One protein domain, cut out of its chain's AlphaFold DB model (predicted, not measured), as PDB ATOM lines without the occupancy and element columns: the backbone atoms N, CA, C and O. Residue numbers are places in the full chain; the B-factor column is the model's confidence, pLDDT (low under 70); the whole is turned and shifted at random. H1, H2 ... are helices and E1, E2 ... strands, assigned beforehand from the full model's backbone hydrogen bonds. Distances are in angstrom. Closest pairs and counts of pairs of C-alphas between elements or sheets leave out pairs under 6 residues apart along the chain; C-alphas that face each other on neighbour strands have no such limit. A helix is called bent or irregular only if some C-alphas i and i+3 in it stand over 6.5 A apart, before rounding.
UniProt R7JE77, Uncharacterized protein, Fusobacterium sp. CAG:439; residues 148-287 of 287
ATOM      1  N   PRO A 148      46.862  72.928 108.097       89.50
ATOM      2  CA  PRO A 148      48.096  72.869 108.882       89.50
ATOM      3  C   PRO A 148      48.675  71.448 108.945       89.50
ATOM      4  O   PRO A 148      47.917  70.473 108.909       89.50
ATOM      5  N   ASN A 149      49.999  71.302 109.038       93.31
ATOM      6  CA  ASN A 149      50.657  69.988 109.021       93.31
ATOM      7  C   ASN A 149      50.360  69.122 110.254       93.31
ATOM      8  O   ASN A 149      50.294  67.903 110.133       93.31
ATOM      9  N   SER A 150      50.124  69.723 111.420       93.81
ATOM     10  CA  SER A 150      49.867  69.001 112.671       93.81
ATOM     11  C   SER A 150      48.463  69.295 113.226       93.81
ATOM     12  O   SER A 150      47.573  69.747 112.500       93.81
ATOM     13  N   ILE A 151      48.206  68.904 114.469       91.88
ATOM     14  CA  ILE A 151      46.959  69.110 115.200       91.88
ATOM     15  C   ILE A 151      46.718  70.599 115.478       91.88
ATOM     16  O   ILE A 151      47.653  71.395 115.604       91.88
ATOM     17  N   ASP A 152      45.451  70.983 115.606       86.44
ATOM     18  CA  ASP A 152      45.086  72.345 115.996       86.44
ATOM     19  C   ASP A 152      45.624  72.668 117.398       86.44
ATOM     20  O   ASP A 152      45.630  71.813 118.283       86.44
ATOM     21  N   ASN A 153      46.053  73.916 117.612       83.00
ATOM     22  CA  ASN A 153      46.678  74.370 118.863       83.00
ATOM     23  C   ASN A 153      47.902  73.538 119.294       83.00
ATOM     24  O   ASN A 153      48.151  73.381 120.489       83.00
ATOM     25  N   TRP A 154      48.665  73.013 118.328       90.56
ATOM     26  CA  TRP A 154      49.881  72.223 118.553       90.56
ATOM     27  C   TRP A 154      50.804  72.797 119.639       90.56
ATOM     28  O   TRP A 154      51.261  72.055 120.499       90.56
ATOM     29  N   ASN A 155      51.000  74.119 119.671       85.88
ATOM     30  CA  ASN A 155      51.849  74.798 120.652       85.88
ATOM     31  C   ASN A 155      51.425  74.545 122.111       85.88
ATOM     32  O   ASN A 155      52.280  74.404 122.979       85.88
ATOM     33  N   ILE A 156      50.120  74.419 122.383       88.56
ATOM     34  CA  ILE A 156      49.617  74.087 123.724       88.56
ATOM     35  C   ILE A 156      50.087  72.687 124.130       88.56
ATOM     36  O   ILE A 156      50.433  72.471 125.285       88.56
ATOM     37  N   PHE A 157      50.093  71.736 123.197       92.44
ATOM     38  CA  PHE A 157      50.485  70.350 123.459       92.44
ATOM     39  C   PHE A 157      51.997  70.148 123.429       92.44
ATOM     40  O   PHE A 157      52.491  69.274 124.129       92.44
ATOM     41  N   TYR A 158      52.723  70.965 122.672       90.06
ATOM     42  CA  TYR A 158      54.177  71.049 122.750       90.06
ATOM     43  C   TYR A 158      54.633  71.441 124.165       90.06
ATOM     44  O   TYR A 158      55.488  70.777 124.743       90.06
ATOM     45  N   GLU A 159      54.003  72.455 124.768       91.06
ATOM     46  CA  GLU A 159      54.295  72.875 126.147       91.06
ATOM     47  C   GLU A 159      53.704  71.929 127.208       91.06
ATOM     48  O   GLU A 159      54.268  71.769 128.291       91.06
ATOM     49  N   HIS A 160      52.565  71.302 126.902       93.56
ATOM     50  CA  HIS A 160      51.801  70.448 127.814       93.56
ATOM     51  C   HIS A 160      51.411  69.108 127.167       93.56
ATOM     52  O   HIS A 160      50.220  68.853 126.921       93.56
ATOM     53  N   PRO A 161      52.382  68.221 126.879       93.81
ATOM     54  CA  PRO A 161      52.132  66.965 126.170       93.81
ATOM     55  C   PRO A 161      51.224  66.005 126.945       93.81
ATOM     56  O   PRO A 161      50.590  65.130 126.357       93.81
ATOM     57  N   GLU A 162      51.093  66.170 128.262       93.88
ATOM     58  CA  GLU A 162      50.153  65.420 129.093       93.88
ATOM     59  C   GLU A 162      48.677  65.682 128.755       93.88
ATOM     60  O   GLU A 162      47.829  64.867 129.113       93.88
ATOM     61  N   LYS A 163      48.363  66.781 128.054       94.94
ATOM     62  CA  LYS A 163      47.000  67.127 127.608       94.94
ATOM     63  C   LYS A 163      46.620  66.488 126.269       94.94
ATOM     64  O   LYS A 163      45.513  66.714 125.773       94.94
ATOM     65  N   LEU A 164      47.525  65.727 125.655       96.19
ATOM     66  CA  LEU A 164      47.230  64.978 124.439       96.19
ATOM     67  C   LEU A 164      46.143  63.920 124.681       96.19
ATOM     68  O   LEU A 164      45.897  63.483 125.801       96.19
ATOM     69  N   THR A 165      45.471  63.533 123.600       97.00
ATOM     70  CA  THR A 165      44.346  62.591 123.623       97.00
ATOM     71  C   THR A 165      44.476  61.603 122.470       97.00
ATOM     72  O   THR A 165      45.176  61.890 121.493       97.00
ATOM     73  N   ASP A 166      43.724  60.501 122.525       97.25
ATOM     74  CA  ASP A 166      43.628  59.528 121.428       97.25
ATOM     75  C   ASP A 166      43.273  60.200 120.097       97.25
ATOM     76  O   ASP A 166      43.866  59.907 119.062       97.25
ATOM     77  N   LYS A 167      42.360  61.181 120.120       97.56
ATOM     78  CA  LYS A 167      41.966  61.932 118.922       97.56
ATOM     79  C   LYS A 167      43.155  62.651 118.279       97.56
ATOM     80  O   LYS A 167      43.272  62.648 117.057       97.56
ATOM     81  N   HIS A 168      44.032  63.261 119.076       97.31
ATOM     82  CA  HIS A 168      45.222  63.940 118.555       97.31
ATOM     83  C   HIS A 168      46.198  62.945 117.920       97.31
ATOM     84  O   HIS A 168      46.679  63.186 116.815       97.31
ATOM     85  N   ALA A 169      46.426  61.803 118.572       98.00
ATOM     86  CA  ALA A 169      47.299  60.758 118.048       98.00
ATOM     87  C   ALA A 169      46.767  60.146 116.742       98.00
ATOM     88  O   ALA A 169      47.542  59.891 115.823       98.00
ATOM     89  N   GLN A 170      45.448  59.980 116.617       98.38
ATOM     90  CA  GLN A 170      44.819  59.502 115.384       98.38
ATOM     91  C   GLN A 170      44.931  60.519 114.238       98.38
ATOM     92  O   GLN A 170      45.241  60.136 113.111       98.38
ATOM     93  N   ILE A 171      44.768  61.822 114.516       96.94
ATOM     94  CA  ILE A 171      45.009  62.879 113.515       96.94
ATOM     95  C   ILE A 171      46.472  62.857 113.054       96.94
ATOM     96  O   ILE A 171      46.737  62.915 111.852       96.94
ATOM     97  N   TYR A 172      47.419  62.752 113.990       97.69
ATOM     98  CA  TYR A 172      48.840  62.619 113.676       97.69
ATOM     99  C   TYR A 172      49.111  61.410 112.771       97.69
ATOM    100  O   TYR A 172      49.718  61.560 111.707       97.69
ATOM    101  N   LEU A 173      48.611  60.231 113.158       98.38
ATOM    102  CA  LEU A 173      48.778  58.988 112.410       98.38
ATOM    103  C   LEU A 173      48.246  59.126 110.977       98.38
ATOM    104  O   LEU A 173      48.952  58.813 110.020       98.38
ATOM    105  N   GLU A 174      47.027  59.639 110.808       98.12
ATOM    106  CA  GLU A 174      46.430  59.834 109.485       98.12
ATOM    107  C   GLU A 174      47.299  60.740 108.599       98.12
ATOM    108  O   GLU A 174      47.546  60.427 107.427       98.12
ATOM    109  N   LYS A 175      47.791  61.853 109.155       97.06
ATOM    110  CA  LYS A 175      48.604  62.814 108.409       97.06
ATOM    111  C   LYS A 175      49.961  62.241 108.028       97.06
ATOM    112  O   LYS A 175      50.320  62.328 106.853       97.06
ATOM    113  N   ILE A 176      50.688  61.613 108.955       97.88
ATOM    114  CA  ILE A 176      52.026  61.082 108.654       97.88
ATOM    115  C   ILE A 176      51.965  59.949 107.626       97.88
ATOM    116  O   ILE A 176      52.789  59.901 106.709       97.88
ATOM    117  N   LEU A 177      50.935  59.095 107.703       98.50
ATOM    118  CA  LEU A 177      50.682  58.066 106.698       98.50
ATOM    119  C   LEU A 177      50.485  58.698 105.313       98.50
ATOM    120  O   LEU A 177      51.183  58.324 104.371       98.50
ATOM    121  N   LYS A 178      49.608  59.703 105.187       98.19
ATOM    122  CA  LYS A 178      49.344  60.391 103.911       98.19
ATOM    123  C   LYS A 178      50.562  61.148 103.373       98.19
ATOM    124  O   LYS A 178      50.864  61.039 102.184       98.19
ATOM    125  N   LEU A 179      51.277  61.884 104.224       97.50
ATOM    126  CA  LEU A 179      52.483  62.634 103.855       97.50
ATOM    127  C   LEU A 179      53.584  61.713 103.332       97.50
ATOM    128  O   LEU A 179      54.229  62.020 102.329       97.50
ATOM    129  N   SER A 180      53.756  60.540 103.945       98.00
ATOM    130  CA  SER A 180      54.745  59.559 103.493       98.00
ATOM    131  C   SER A 180      54.485  59.042 102.070       98.00
ATOM    132  O   SER A 180      55.408  58.555 101.407       98.00
ATOM    133  N   GLU A 181      53.267  59.212 101.550       98.12
ATOM    134  CA  GLU A 181      52.858  58.856 100.187       98.12
ATOM    135  C   GLU A 181      52.978  60.007  99.172       98.12
ATOM    136  O   GLU A 181      52.687  59.824  97.984       98.12
ATOM    137  N   PHE A 182      53.449  61.190  99.580       98.06
ATOM    138  CA  PHE A 182      53.709  62.285  98.639       98.06
ATOM    139  C   PHE A 182      54.832  61.896  97.664       98.06
ATOM    140  O   PHE A 182      55.809  61.268  98.076       98.06
ATOM    141  N   PRO A 183      54.734  62.218  96.362       98.06
ATOM    142  CA  PRO A 183      55.785  61.879  95.408       98.06
ATOM    143  C   PRO A 183      57.077  62.637  95.739       98.06
ATOM    144  O   PRO A 183      57.030  63.746  96.266       98.06
ATOM    145  N   GLN A 184      58.234  62.071  95.373       97.62
ATOM    146  CA  GLN A 184      59.544  62.696  95.619       97.62
ATOM    147  C   GLN A 184      59.594  64.144  95.108       97.62
ATOM    148  O   GLN A 184      60.056  65.028  95.816       97.62
ATOM    149  N   LYS A 185      59.023  64.409  93.924       95.56
ATOM    150  CA  LYS A 185      58.950  65.753  93.332       95.56
ATOM    151  C   LYS A 185      58.296  66.790  94.257       95.56
ATOM    152  O   LYS A 185      58.747  67.927  94.291       95.56
ATOM    153  N   SER A 186      57.263  66.411  95.009       95.56
ATOM    154  CA  SER A 186      56.623  67.317  95.970       95.56
ATOM    155  C   SER A 186      57.565  67.682  97.112       95.56
ATOM    156  O   SER A 186      57.638  68.848  97.491       95.56
ATOM    157  N   ILE A 187      58.321  66.702  97.614       97.88
ATOM    158  CA  ILE A 187      59.323  66.917  98.663       97.88
ATOM    159  C   ILE A 187      60.484  67.766  98.131       97.88
ATOM    160  O   ILE A 187      60.866  68.730  98.782       97.88
ATOM    161  N   ASN A 188      60.974  67.497  96.917       95.12
ATOM    162  CA  ASN A 188      62.017  68.301  96.269       95.12
ATOM    163  C   ASN A 188      61.591  69.765  96.116       95.12
ATOM    164  O   ASN A 188      62.333  70.664  96.500       95.12
ATOM    165  N   ASN A 189      60.379  70.009  95.609       94.19
ATOM    166  CA  ASN A 189      59.843  71.364  95.468       94.19
ATOM    167  C   ASN A 189      59.733  72.077  96.823       94.19
ATOM    168  O   ASN A 189      60.025  73.265  96.917       94.19
ATOM    169  N   PHE A 190      59.326  71.360  97.873       96.00
ATOM    170  CA  PHE A 190      59.252  71.921  99.217       96.00
ATOM    171  C   PHE A 190      60.633  72.291  99.762       96.00
ATOM    172  O   PHE A 190      60.830  73.421 100.194       96.00
ATOM    173  N   VAL A 191      61.612  71.387  99.673       96.25
ATOM    174  CA  VAL A 191      62.996  71.658 100.094       96.25
ATOM    175  C   VAL A 191      63.593  72.825  99.302       96.25
ATOM    176  O   VAL A 191      64.249  73.683  99.887       96.25
ATOM    177  N   GLN A 192      63.305  72.921  98.000       94.69
ATOM    178  CA  GLN A 192      63.710  74.057  97.171       94.69
ATOM    179  C   GLN A 192      63.084  75.375  97.646       94.69
ATOM    180  O   GLN A 192      63.780  76.382  97.721       94.69
ATOM    181  N   ASN A 193      61.798  75.369  98.007       91.81
ATOM    182  CA  ASN A 193      61.124  76.536  98.578       91.81
ATOM    183  C   ASN A 193      61.763  76.967  99.909       91.81
ATOM    184  O   ASN A 193      62.007  78.156 100.105       91.81
ATOM    185  N   ILE A 194      62.087  76.015 100.793       92.94
ATOM    186  CA  ILE A 194      62.807  76.291 102.044       92.94
ATOM    187  C   ILE A 194      64.180  76.905 101.753       92.94
ATOM    188  O   ILE A 194      64.503  77.951 102.308       92.94
ATOM    189  N   LYS A 195      64.962  76.326 100.832       92.19
ATOM    190  CA  LYS A 195      66.260  76.878 100.412       92.19
ATOM    191  C   LYS A 195      66.132  78.309  99.889       92.19
ATOM    192  O   LYS A 195      66.923  79.164 100.267       92.19
ATOM    193  N   THR A 196      65.116  78.583  99.071       90.75
ATOM    194  CA  THR A 196      64.829  79.930  98.560       90.75
ATOM    195  C   THR A 196      64.561  80.931  99.685       90.75
ATOM    196  O   THR A 196      65.019  82.069  99.592       90.75
ATOM    197  N   ILE A 197      63.853  80.527 100.745       88.56
ATOM    198  CA  ILE A 197      63.626  81.377 101.923       88.56
ATOM    199  C   ILE A 197      64.938  81.598 102.673       88.56
ATOM    200  O   ILE A 197      65.302  82.744 102.911       88.56
ATOM    201  N   VAL A 198      65.680  80.527 102.965       88.50
ATOM    202  CA  VAL A 198      66.957  80.578 103.694       88.50
ATOM    203  C   VAL A 198      67.985  81.465 102.987       88.50
ATOM    204  O   VAL A 198      68.631  82.282 103.635       88.50
ATOM    205  N   ASP A 199      68.091  81.372 101.658       88.00
ATOM    206  CA  ASP A 199      68.998  82.202 100.852       88.00
ATOM    207  C   ASP A 199      68.624  83.688 100.855       88.00
ATOM    208  O   ASP A 199      69.466  84.544 100.571       88.00
ATOM    209  N   LYS A 200      67.354  84.010 101.129       86.00
ATOM    210  CA  LYS A 200      66.885  85.392 101.254       86.00
ATOM    211  C   LYS A 200      67.024  85.916 102.668       86.00
ATOM    212  O   LYS A 200      67.557  87.010 102.842       86.00
ATOM    213  N   ASN A 201      66.517  85.172 103.638       85.38
ATOM    214  CA  ASN A 201      66.616  85.464 105.054       85.38
ATOM    215  C   ASN A 201      66.224  84.206 105.853       85.38
ATOM    216  O   ASN A 201      65.048  83.839 105.905       85.38
ATOM    217  N   SER A 202      67.208  83.566 106.488       81.94
ATOM    218  CA  SER A 202      67.023  82.390 107.351       81.94
ATOM    219  C   SER A 202      66.120  82.639 108.554       81.94
ATOM    220  O   SER A 202      65.533  81.692 109.076       81.94
ATOM    221  N   ASP A 203      66.003  83.892 108.988       82.44
ATOM    222  CA  ASP A 203      65.299  84.271 110.212       82.44
ATOM    223  C   ASP A 203      63.779  84.327 109.994       82.44
ATOM    224  O   ASP A 203      63.015  84.360 110.951       82.44
ATOM    225  N   LEU A 204      63.330  84.287 108.732       80.69
ATOM    226  CA  LEU A 204      61.910  84.255 108.370       80.69
ATOM    227  C   LEU A 204      61.246  82.900 108.622       80.69
ATOM    228  O   LEU A 204      60.032  82.790 108.480       80.69
ATOM    229  N   LEU A 205      62.019  81.849 108.883       84.31
ATOM    230  CA  LEU A 205      61.519  80.486 108.855       84.31
ATOM    231  C   LEU A 205      61.506  79.867 110.253       84.31
ATOM    232  O   LEU A 205      62.550  79.525 110.798       84.31
ATOM    233  N   ASP A 206      60.305  79.633 110.777       84.12
ATOM    234  CA  ASP A 206      60.080  78.843 111.988       84.12
ATOM    235  C   ASP A 206      59.603  77.434 111.601       84.12
ATOM    236  O   ASP A 206      58.420  77.216 111.323       84.12
ATOM    237  N   LEU A 207      60.545  76.485 111.566       88.38
ATOM    238  CA  LEU A 207      60.274  75.057 111.359       88.38
ATOM    239  C   LEU A 207      60.101  74.275 112.668       88.38
ATOM    240  O   LEU A 207      59.926  73.061 112.623       88.38
ATOM    241  N   ILE A 208      60.116  74.928 113.831       87.19
ATOM    242  CA  ILE A 208      59.828  74.232 115.092       87.19
ATOM    243  C   ILE A 208      58.338  73.918 115.156       87.19
ATOM    244  O   ILE A 208      57.948  72.814 115.524       87.19
ATOM    245  N   ASN A 209      57.498  74.875 114.755       88.19
ATOM    246  CA  ASN A 209      56.061  74.670 114.700       88.19
ATOM    247  C   ASN A 209      55.642  74.005 113.371       88.19
ATOM    248  O   ASN A 209      55.596  74.684 112.340       88.19
ATOM    249  N   PRO A 210      55.224  72.723 113.367       92.25
ATOM    250  CA  PRO A 210      54.759  72.044 112.158       92.25
ATOM    251  C   PRO A 210      53.580  72.752 111.487       92.25
ATOM    252  O   PRO A 210      53.427  72.682 110.270       92.25
ATOM    253  N   ASN A 211      52.757  73.494 112.233       90.00
ATOM    254  CA  ASN A 211      51.628  74.227 111.660       90.00
ATOM    255  C   ASN A 211      52.029  75.460 110.832       90.00
ATOM    256  O   ASN A 211      51.160  76.036 110.178       90.00
ATOM    257  N   ASN A 212      53.316  75.819 110.781       88.56
ATOM    258  CA  ASN A 212      53.842  76.776 109.803       88.56
ATOM    259  C   ASN A 212      54.051  76.146 108.413       88.56
ATOM    260  O   ASN A 212      54.504  76.809 107.482       88.56
ATOM    261  N   ILE A 213      53.692  74.873 108.241       92.00
ATOM    262  CA  ILE A 213      53.594  74.210 106.945       92.00
ATOM    263  C   ILE A 213      52.119  73.963 106.632       92.00
ATOM    264  O   ILE A 213      51.395  73.304 107.382       92.00
ATOM    265  N   MET A 214      51.688  74.452 105.472       91.06
ATOM    266  CA  MET A 214      50.400  74.108 104.884       91.06
ATOM    267  C   MET A 214      50.546  72.894 103.973       91.06
ATOM    268  O   MET A 214      51.434  72.846 103.118       91.06
ATOM    269  N   VAL A 215      49.638  71.936 104.138       92.31
ATOM    270  CA  VAL A 215      49.591  70.682 103.389       92.31
ATOM    271  C   VAL A 215      48.332  70.637 102.535       92.31
ATOM    272  O   VAL A 215      47.211  70.554 103.042       92.31
ATOM    273  N   ASP A 216      48.512  70.645 101.220       91.38
ATOM    274  CA  ASP A 216      47.454  70.350 100.258       91.38
ATOM    275  C   ASP A 216      47.523  68.856  99.916       91.38
ATOM    276  O   ASP A 216      48.320  68.428  99.081       91.38
ATOM    277  N   PHE A 217      46.717  68.042 100.603       89.50
ATOM    278  CA  PHE A 217      46.698  66.589 100.408       89.50
ATOM    279  C   PHE A 217      46.168  66.161  99.034       89.50
ATOM    280  O   PHE A 217      46.564  65.105  98.540       89.50
ATOM    281  N   GLU A 218      45.299  66.962  98.410       88.12
ATOM    282  CA  GLU A 218      44.717  66.658  97.100       88.12
ATOM    283  C   GLU A 218      45.773  66.822  96.004       88.12
ATOM    284  O   GLU A 218      46.009  65.915  95.204       88.12
ATOM    285  N   ARG A 219      46.470  67.962  96.014       87.12
ATOM    286  CA  ARG A 219      47.518  68.284  95.032       87.12
ATOM    287  C   ARG A 219      48.893  67.759  95.425       87.12
ATOM    288  O   ARG A 219      49.821  67.808  94.620       87.12
ATOM    289  N   LYS A 220      49.019  67.250  96.651       93.00
ATOM    290  CA  LYS A 220      50.263  66.791  97.274       93.00
ATOM    291  C   LYS A 220      51.325  67.891  97.296       93.00
ATOM    292  O   LYS A 220      52.457  67.668  96.868       93.00
ATOM    293  N   LEU A 221      50.950  69.084  97.747       90.81
ATOM    294  CA  LEU A 221      51.841  70.243  97.854       90.81
ATOM    295  C   LEU A 221      52.091  70.601  99.319       90.81
ATOM    296  O   LEU A 221      51.224  70.419 100.171       90.81
ATOM    297  N   LEU A 222      53.292  71.111  99.579       94.19
ATOM    298  CA  LEU A 222      53.737  71.597 100.878       94.19
ATOM    299  C   LEU A 222      54.217  73.030 100.705       94.19
ATOM    300  O   LEU A 222      54.983  73.323  99.780       94.19
ATOM    301  N   THR A 223      53.782  73.903 101.602       90.06
ATOM    302  CA  THR A 223      54.043  75.334 101.495       90.06
ATOM    303  C   THR A 223      54.390  75.899 102.869       90.06
ATOM    304  O   THR A 223      53.546  75.818 103.763       90.06
ATOM    305  N   PRO A 224      55.589  76.479 103.055       90.19
ATOM    306  CA  PRO A 224      55.901  77.215 104.273       90.19
ATOM    307  C   PRO A 224      55.057  78.493 104.327       90.19
ATOM    308  O   PRO A 224      54.824  79.138 103.300       90.19
ATOM    309  N   ILE A 225      54.580  78.841 105.514       85.75
ATOM    310  CA  ILE A 225      53.797  80.047 105.785       85.75
ATOM    311  C   ILE A 225      54.312  80.738 107.046       85.75
ATOM    312  O   ILE A 225      55.255  80.279 107.679       85.75
ATOM    313  N   ASP A 226      53.661  81.845 107.404       79.62
ATOM    314  CA  ASP A 226      53.966  82.629 108.606       79.62
ATOM    315  C   ASP A 226      55.416  83.142 108.643       79.62
ATOM    316  O   ASP A 226      56.049  83.190 109.692       79.62
ATOM    317  N   LEU A 227      55.904  83.555 107.466       79.50
ATOM    318  CA  LEU A 227      57.233  84.126 107.258       79.50
ATOM    319  C   LEU A 227      57.310  85.532 107.865       79.50
ATOM    320  O   LEU A 227      56.939  86.511 107.215       79.50
ATOM    321  N   ASP A 228      57.727  85.628 109.121       65.94
ATOM    322  CA  ASP A 228      57.683  86.854 109.919       65.94
ATOM    323  C   ASP A 228      59.064  87.149 110.513       65.94
ATOM    324  O   ASP A 228      59.613  86.316 111.228       65.94
ATOM    325  N   ASP A 229      59.615  88.330 110.224       56.22
ATOM    326  CA  ASP A 229      60.930  88.774 110.711       56.22
ATOM    327  C   ASP A 229      60.876  89.401 112.117       56.22
ATOM    328  O   ASP A 229      61.915  89.693 112.712       56.22
ATOM    329  N   THR A 230      59.673  89.648 112.654       50.88
ATOM    330  CA  THR A 230      59.490  90.502 113.842       50.88
ATOM    331  C   THR A 230      59.481  89.743 115.161       50.88
ATOM    332  O   THR A 230      59.720  90.319 116.226       50.88
ATOM    333  N   ARG A 231      59.199  88.443 115.115       51.66
ATOM    334  CA  ARG A 231      59.347  87.550 116.261       51.66
ATOM    335  C   ARG A 231      60.783  87.083 116.191       51.66
ATOM    336  O   ARG A 231      61.127  86.490 115.185       51.66
ATOM    337  N   GLY A 232      61.612  87.380 117.194       48.22
ATOM    338  CA  GLY A 232      63.005  86.914 117.281       48.22
ATOM    339  C   GLY A 232      63.092  85.388 117.352       48.22
ATOM    340  O   GLY A 232      63.435  84.830 118.392       48.22
ATOM    341  N   GLY A 233      62.672  84.732 116.274       53.56
ATOM    342  CA  GLY A 233      62.523  83.307 116.120       53.56
ATOM    343  C   GLY A 233      63.882  82.644 116.131       53.56
ATOM    344  O   GLY A 233      64.925  83.284 115.982       53.56
ATOM    345  N   LEU A 234      63.861  81.336 116.346       63.31
ATOM    346  CA  LEU A 234      65.056  80.534 116.183       63.31
ATOM    347  C   LEU A 234      65.281  80.403 114.672       63.31
ATOM    348  O   LEU A 234      64.437  79.805 114.006       63.31
ATOM    349  N   PRO A 235      66.350  81.004 114.121       69.62
ATOM    350  CA  PRO A 235      66.581  80.996 112.685       69.62
ATOM    351  C   PRO A 235      66.763  79.563 112.202       69.62
ATOM    352  O   PRO A 235      67.208  78.718 112.979       69.62
ATOM    353  N   PHE A 236      66.477  79.295 110.926       83.19
ATOM    354  CA  PHE A 236      66.749  77.990 110.320       83.19
ATOM    355  C   PHE A 236      68.186  77.544 110.619       83.19
ATOM    356  O   PHE A 236      69.148  78.192 110.194       83.19
ATOM    357  N   ARG A 237      68.344  76.446 111.368       82.31
ATOM    358  CA  ARG A 237      69.660  76.030 111.882       82.31
ATOM    359  C   ARG A 237      70.318  75.032 110.957       82.31
ATOM    360  O   ARG A 237      71.533  75.066 110.773       82.31
ATOM    361  N   ASN A 238      69.536  74.095 110.426       89.88
ATOM    362  CA  ASN A 238      70.062  73.039 109.579       89.88
ATOM    363  C   ASN A 238      68.959  72.374 108.728       89.88
ATOM    364  O   ASN A 238      67.784  72.413 109.085       89.88
ATOM    365  N   PRO A 239      69.325  71.679 107.634       92.81
ATOM    366  CA  PRO A 239      68.342  71.028 106.770       92.81
ATOM    367  C   PRO A 239      67.533  69.882 107.390       92.81
ATOM    368  O   PRO A 239      66.467  69.582 106.855       92.81
ATOM    369  N   ILE A 240      67.979  69.232 108.478       94.56
ATOM    370  CA  ILE A 240      67.196  68.139 109.082       94.56
ATOM    371  C   ILE A 240      65.894  68.636 109.714       94.56
ATOM    372  O   ILE A 240      64.914  67.893 109.723       94.56
ATOM    373  N   GLU A 241      65.830  69.916 110.090       93.69
ATOM    374  CA  GLU A 241      64.617  70.555 110.618       93.69
ATOM    375  C   GLU A 241      63.426  70.429 109.662       93.69
ATOM    376  O   GLU A 241      62.280  70.362 110.094       93.69
ATOM    377  N   ILE A 242      63.676  70.313 108.352       96.25
ATOM    378  CA  ILE A 242      62.630  70.064 107.352       96.25
ATOM    379  C   ILE A 242      61.907  68.742 107.642       96.25
ATOM    380  O   ILE A 242      60.681  68.673 107.562       96.25
ATOM    381  N   TYR A 243      62.656  67.686 107.961       97.69
ATOM    382  CA  TYR A 243      62.072  66.398 108.323       97.69
ATOM    383  C   TYR A 243      61.396  66.474 109.691       97.69
ATOM    384  O   TYR A 243      60.255  66.038 109.808       97.69
ATOM    385  N   GLU A 244      62.078  67.040 110.689       95.62
ATOM    386  CA  GLU A 244      61.573  67.126 112.067       95.62
ATOM    387  C   GLU A 244      60.219  67.845 112.118       95.62
ATOM    388  O   GLU A 244      59.268  67.355 112.726       95.62
ATOM    389  N   CYS A 245      60.105  68.942 111.365       95.25
ATOM    390  CA  CYS A 245      58.881  69.707 111.191       95.25
ATOM    391  C   CYS A 245      57.790  68.907 110.460       95.25
ATOM    392  O   CYS A 245      56.653  68.812 110.925       95.25
ATOM    393  N   LEU A 246      58.111  68.288 109.315       97.06
ATOM    394  CA  LEU A 246      57.120  67.530 108.543       97.06
ATOM    395  C   LEU A 246      56.589  66.307 109.298       97.06
ATOM    396  O   LEU A 246      55.411  65.974 109.165       97.06
ATOM    397  N   ALA A 247      57.448  65.641 110.067       96.94
ATOM    398  CA  ALA A 247      57.119  64.441 110.821       96.94
ATOM    399  C   ALA A 247      56.562  64.720 112.226       96.94
ATOM    400  O   ALA A 247      56.221  63.754 112.916       96.94
ATOM    401  N   ASP A 248      56.448  65.997 112.623       96.44
ATOM    402  CA  ASP A 248      56.058  66.434 113.971       96.44
ATOM    403  C   ASP A 248      56.851  65.676 115.054       96.44
ATOM    404  O   ASP A 248      56.288  65.046 115.952       96.44
ATOM    405  N   GLU A 249      58.182  65.653 114.908       94.62
ATOM    406  CA  GLU A 249      59.079  64.851 115.758       94.62
ATOM    407  C   GLU A 249      58.995  65.240 117.240       94.62
ATOM    408  O   GLU A 249      59.084  64.370 118.109       94.62
ATOM    409  N   GLU A 250      58.746  66.518 117.531       93.62
ATOM    410  CA  GLU A 250      58.617  67.043 118.894       93.62
ATOM    411  C   GLU A 250      57.499  66.345 119.692       93.62
ATOM    412  O   GLU A 250      57.663  66.049 120.879       93.62
ATOM    413  N   LEU A 251      56.373  66.011 119.044       95.88
ATOM    414  CA  LEU A 251      55.253  65.305 119.679       95.88
ATOM    415  C   LEU A 251      55.125  63.831 119.273       95.88
ATOM    416  O   LEU A 251      54.400  63.084 119.937       95.88
ATOM    417  N   ALA A 252      55.865  63.369 118.262       94.75
ATOM    418  CA  ALA A 252      55.795  62.014 117.709       94.75
ATOM    419  C   ALA A 252      55.792  60.904 118.776       94.75
ATOM    420  O   ALA A 252      54.951  60.001 118.754       94.75
ATOM    421  N   LYS A 253      56.709  60.974 119.749       94.25
ATOM    422  CA  LYS A 253      56.795  59.990 120.845       94.25
ATOM    423  C   LYS A 253      55.617  60.070 121.814       94.25
ATOM    424  O   LYS A 253      55.242  59.053 122.392       94.25
ATOM    425  N   GLN A 254      55.045  61.254 122.007       97.44
ATOM    426  CA  GLN A 254      53.914  61.445 122.912       97.44
ATOM    427  C   GLN A 254      52.633  60.863 122.316       97.44
ATOM    428  O   GLN A 254      51.871  60.228 123.043       97.44
ATOM    429  N   TYR A 255      52.437  60.974 120.997       97.44
ATOM    430  CA  TYR A 255      51.308  60.336 120.317       97.44
ATOM    431  C   TYR A 255      51.316  58.812 120.469       97.44
ATOM    432  O   TYR A 255      50.259  58.223 120.684       97.44
ATOM    433  N   ASN A 256      52.493  58.171 120.457       95.31
ATOM    434  CA  ASN A 256      52.610  56.714 120.611       95.31
ATOM    435  C   ASN A 256      51.984  56.176 121.908       95.31
ATOM    436  O   ASN A 256      51.592  55.016 121.949       95.31
ATOM    437  N   ARG A 257      51.849  56.995 122.961       95.75
ATOM    438  CA  ARG A 257      51.189  56.596 124.221       95.75
ATOM    439  C   ARG A 257      49.709  56.244 124.045       95.75
ATOM    440  O   ARG A 257      49.143  55.590 124.916       95.75
ATOM    441  N   PHE A 258      49.108  56.702 122.953       97.62
ATOM    442  CA  PHE A 258      47.686  56.577 122.638       97.62
ATOM    443  C   PHE A 258      47.427  55.692 121.409       97.62
ATOM    444  O   PHE A 258      46.286  55.519 120.990       97.62
ATOM    445  N   LEU A 259      48.489  55.152 120.807       97.19
ATOM    446  CA  LEU A 259      48.416  54.278 119.644       97.19
ATOM    447  C   LEU A 259      48.690  52.837 120.066       97.19
ATOM    448  O   LEU A 259      49.488  52.569 120.966       97.19
ATOM    449  N   ASN A 260      48.054  51.882 119.394       97.94
ATOM    450  CA  ASN A 260      48.395  50.475 119.564       97.94
ATOM    451  C   ASN A 260      49.687  50.118 118.803       97.94
ATOM    452  O   ASN A 260      50.149  50.853 117.930       97.94
ATOM    453  N   ASN A 261      50.266  48.948 119.088       97.81
ATOM    454  CA  ASN A 261      51.543  48.534 118.492       97.81
ATOM    455  C   ASN A 261      51.543  48.535 116.952       97.81
ATOM    456  O   ASN A 261      52.547  48.899 116.345       97.81
ATOM    457  N   ASN A 262      50.436  48.153 116.307       98.31
ATOM    458  CA  ASN A 262      50.361  48.133 114.843       98.31
ATOM    459  C   ASN A 262      50.352  49.553 114.265       98.31
ATOM    460  O   ASN A 262      50.986  49.808 113.242       98.31
ATOM    461  N   GLU A 263      49.657  50.477 114.925       98.44
ATOM    462  CA  GLU A 263      49.619  51.892 114.552       98.44
ATOM    463  C   GLU A 263      50.984  52.561 114.739       98.44
ATOM    464  O   GLU A 263      51.431  53.287 113.852       98.44
ATOM    465  N   ILE A 264      51.685  52.258 115.838       98.38
ATOM    466  CA  ILE A 264      53.052  52.740 116.083       98.38
ATOM    467  C   ILE A 264      53.988  52.271 114.965       98.38
ATOM    468  O   ILE A 264      54.680  53.086 114.356       98.38
ATOM    469  N   LEU A 265      53.962  50.976 114.632       98.38
ATOM    470  CA  LEU A 265      54.777  50.417 113.548       98.38
ATOM    471  C   LEU A 265      54.441  51.047 112.187       98.38
ATOM    472  O   LEU A 265      55.332  51.286 111.366       98.38
ATOM    473  N   ALA A 266      53.163  51.335 111.932       98.50
ATOM    474  CA  ALA A 266      52.731  52.008 110.711       98.50
ATOM    475  C   ALA A 266      53.255  53.453 110.641       98.50
ATOM    476  O   ALA A 266      53.797  53.853 109.605       98.50
ATOM    477  N   ALA A 267      53.163  54.206 111.741       98.19
ATOM    478  CA  ALA A 267      53.710  55.556 111.848       98.19
ATOM    479  C   ALA A 267      55.234  55.563 111.657       98.19
ATOM    480  O   ALA A 267      55.750  56.362 110.878       98.19
ATOM    481  N   GLU A 268      55.962  54.640 112.289       98.06
ATOM    482  CA  GLU A 268      57.417  54.505 112.138       98.06
ATOM    483  C   GLU A 268      57.826  54.212 110.694       98.06
ATOM    484  O   GLU A 268      58.739  54.842 110.155       98.06
ATOM    485  N   LYS A 269      57.119  53.296 110.025       98.56
ATOM    486  CA  LYS A 269      57.364  52.994 108.611       98.56
ATOM    487  C   LYS A 269      57.123  54.218 107.723       98.56
ATOM    488  O   LYS A 269      57.919  54.477 106.817       98.56
ATOM    489  N   ALA A 270      56.054  54.969 107.978       98.56
ATOM    490  CA  ALA A 270      55.742  56.197 107.253       98.56
ATOM    491  C   ALA A 270      56.791  57.292 107.488       98.56
ATOM    492  O   ALA A 270      57.275  57.882 106.521       98.56
ATOM    493  N   ARG A 271      57.217  57.501 108.740       98.19
ATOM    494  CA  ARG A 271      58.305  58.420 109.098       98.19
ATOM    495  C   ARG A 271      59.609  58.063 108.395       98.19
ATOM    496  O   ARG A 271      60.185  58.919 107.739       98.19
ATOM    497  N   ASN A 272      60.018  56.795 108.406       98.38
ATOM    498  CA  ASN A 272      61.232  56.348 107.711       98.38
ATOM    499  C   ASN A 272      61.163  56.582 106.195       98.38
ATOM    500  O   ASN A 272      62.141  57.002 105.570       98.38
ATOM    501  N   LYS A 273      59.993  56.344 105.589       98.56
ATOM    502  CA  LYS A 273      59.768  56.627 104.168       98.56
ATOM    503  C   LYS A 273      59.860  58.126 103.877       98.56
ATOM    504  O   LYS A 273      60.489  58.507 102.892       98.56
ATOM    505  N   LEU A 274      59.256  58.964 104.718       98.44
ATOM    506  CA  LEU A 274      59.322  60.420 104.592       98.44
ATOM    507  C   LEU A 274      60.754  60.935 104.789       98.44
ATOM    508  O   LEU A 274      61.238  61.685 103.946       98.44
ATOM    509  N   PHE A 275      61.454  60.461 105.822       98.56
ATOM    510  CA  PHE A 275      62.859  60.761 106.098       98.56
ATOM    511  C   PHE A 275      63.732  60.488 104.878       98.56
ATOM    512  O   PHE A 275      64.442  61.376 104.418       98.56
ATOM    513  N   SER A 276      63.620  59.296 104.280       98.50
ATOM    514  CA  SER A 276      64.393  58.955 103.083       98.50
ATOM    515  C   SER A 276      64.158  59.942 101.940       98.50
ATOM    516  O   SER A 276      65.113  60.313 101.264       98.50
ATOM    517  N   LYS A 277      62.913  60.378 101.718       98.56
ATOM    518  CA  LYS A 277      62.592  61.351 100.665       98.56
ATOM    519  C   LYS A 277      63.168  62.726 100.975       98.56
ATOM    520  O   LYS A 277      63.727  63.359 100.081       98.56
ATOM    521  N   VAL A 278      63.044  63.174 102.223       98.31
ATOM    522  CA  VAL A 278      63.553  64.474 102.671       98.31
ATOM    523  C   VAL A 278      65.077  64.511 102.587       98.31
ATOM    524  O   VAL A 278      65.618  65.450 102.018       98.31
ATOM    525  N   ILE A 279      65.780  63.470 103.040       98.19
ATOM    526  CA  ILE A 279      67.245  63.388 102.934       98.19
ATOM    527  C   ILE A 279      67.711  63.395 101.478       98.19
ATOM    528  O   ILE A 279      68.678  64.087 101.160       98.19
ATOM    529  N   THR A 280      67.036  62.665 100.586       98.12
ATOM    530  CA  THR A 280      67.339  62.718  99.148       98.12
ATOM    531  C   THR A 280      67.181  64.139  98.609       98.12
ATOM    532  O   THR A 280      68.109  64.658  98.001       98.12
ATOM    533  N   ALA A 281      66.063  64.802  98.906       97.88
ATOM    534  CA  ALA A 281      65.809  66.171  98.464       97.88
ATOM    535  C   ALA A 281      66.831  67.177  99.029       97.88
ATOM    536  O   ALA A 281      67.326  68.033  98.303       97.88
ATOM    537  N   ILE A 282      67.189  67.059 100.313       97.56
ATOM    538  CA  ILE A 282      68.213  67.898 100.952       97.56
ATOM    539  C   ILE A 282      69.552  67.740 100.235       97.56
ATOM    540  O   ILE A 282      70.191  68.739  99.922       97.56
ATOM    541  N   ARG A 283      69.968  66.503  99.941       96.31
ATOM    542  CA  ARG A 283      71.220  66.231  99.223       96.31
ATOM    543  C   ARG A 283      71.232  66.765  97.798       96.31
ATOM    544  O   ARG A 283      72.313  66.944  97.271       96.31
ATOM    545  N   GLU A 284      70.078  66.962  97.174       94.88
ATOM    546  CA  GLU A 284      69.984  67.527  95.823       94.88
ATOM    547  C   GLU A 284      69.977  69.063  95.830       94.88
ATOM    548  O   GLU A 284      70.439  69.681  94.876       94.88
ATOM    549  N   VAL A 285      69.432  69.682  96.883       93.38
ATOM    550  CA  VAL A 285      69.163  71.132  96.934       93.38
ATOM    551  C   VAL A 285      70.194  71.911  97.761       93.38
ATOM    552  O   VAL A 285      70.482  73.068  97.455       93.38
ATOM    553  N   PHE A 286      70.717  71.316  98.837       89.88
ATOM    554  CA  PHE A 286      71.642  71.964  99.781       89.88
ATOM    555  C   PHE A 286      73.111  71.547  99.600       89.88
ATOM    556  O   PHE A 286      73.962  72.061 100.325       89.88
ATOM    557  N   SER A 287      73.407  70.618  98.685       79.06
ATOM    558  CA  SER A 287      74.775  70.194  98.342       79.06
ATOM    559  C   SER A 287      75.531  71.211  97.502       79.06
ATOM    560  O   SER A 287      74.888  71.770  96.584       79.06
TER     561      SER A 287
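Overview. This is residues 148 to 287 of the 287 residues of an uncharacterized protein of Fusobacterium sp. CAG:439 (UniProt R7JE77). One long helix, H6, makes an edge of the domain; H2 packs on its residues 263 to 274, H3 on its residues 277 to 285, and short H4, near the middle, on its residues 274 to 278. H5 folds back beside the first part of H6 and packs on H2, H1 is at the rim beyond H5, and the small hairpin of E1 and E2 packs with E2 on H3. The 140 printed residues include six named helices and two named strands, in the order H1, H2, H3, E1, E2, H4, H5, H6; the class is mostly helix, and the sheet, E1 - E2, is antiparallel. The whole is compact, with a radius of gyration of the C-alphas of 14.7 A and spans of 43, 32 and 25 A.

Arrangement. H1, residues 154 to 159, only just touches H5, residues 249 to 258, with 3 pairs of C-alphas within 8 A; the closest are Tyr 158 and Leu 251, 6.6 A. H2, residues 166 to 180, touches H5 with residues 166 to 172 alone, closest C-alphas Ala 169 and Tyr 255 at 4.6 A, at a steep tilt of 52 degrees, opposite ways. H2 also touches the hub H6, residues 261 to 285, closest C-alphas Ser 180 and Leu 274 at 4.8 A, at a steep tilt of 41 degrees, the same way. H3, residues 184 to 204, touches H6, closest C-alphas Asn 188 and Ala 281 at 4.9 A. E1, residues 213 to 216, and E2, residues 221 to 224, form a hairpin, with N 214 and O 223 within hydrogen-bond range at 2.9 A. The closest C-alphas of H3 and E2 are those of Phe 190 and Leu 222, 5.8 A apart. H4, residues 241 to 246, touches H6, closest C-alphas Tyr 243 and Phe 275 at 6.1 A. H5 and H6 are close but not clearly touching, at a shallow tilt of 12 degrees, opposite ways; their closest C-alphas, Asn 256 and Ile 264, are 6.0 A apart. Every O i to N i+4 pair is within hydrogen-bond range in H1, H2, H4 and H6; in H3 it is 15 of 17, in H5 1 of 6, beside 5 of 7 O i to N i+3 pairs.

Along the chain. H1 begins at C-alpha 154 (49.881, 72.223, 118.553). H2 is 21.1 A long. H3, 25.2 A, has a kink of 77 degrees near residue 198 and is irregular: C-alphas 200 and 203 are 9.2 A apart. H5, 15.7 A, is irregular too, with C-alphas 250 and 253 7.5 A apart. H6, 35.9 A, ends at C-alpha 285 (69.163, 71.132, 96.934).

Size, cuts and confidence. The C-alphas farthest apart, Lys 200 and Asn 260, are 43.5 A from each other. The printed part has no cut. The link from E2 to H4, residues 225 to 240, is long. Mean pLDDT of the printed part is 91.4; residues 228 to 235 are under 70.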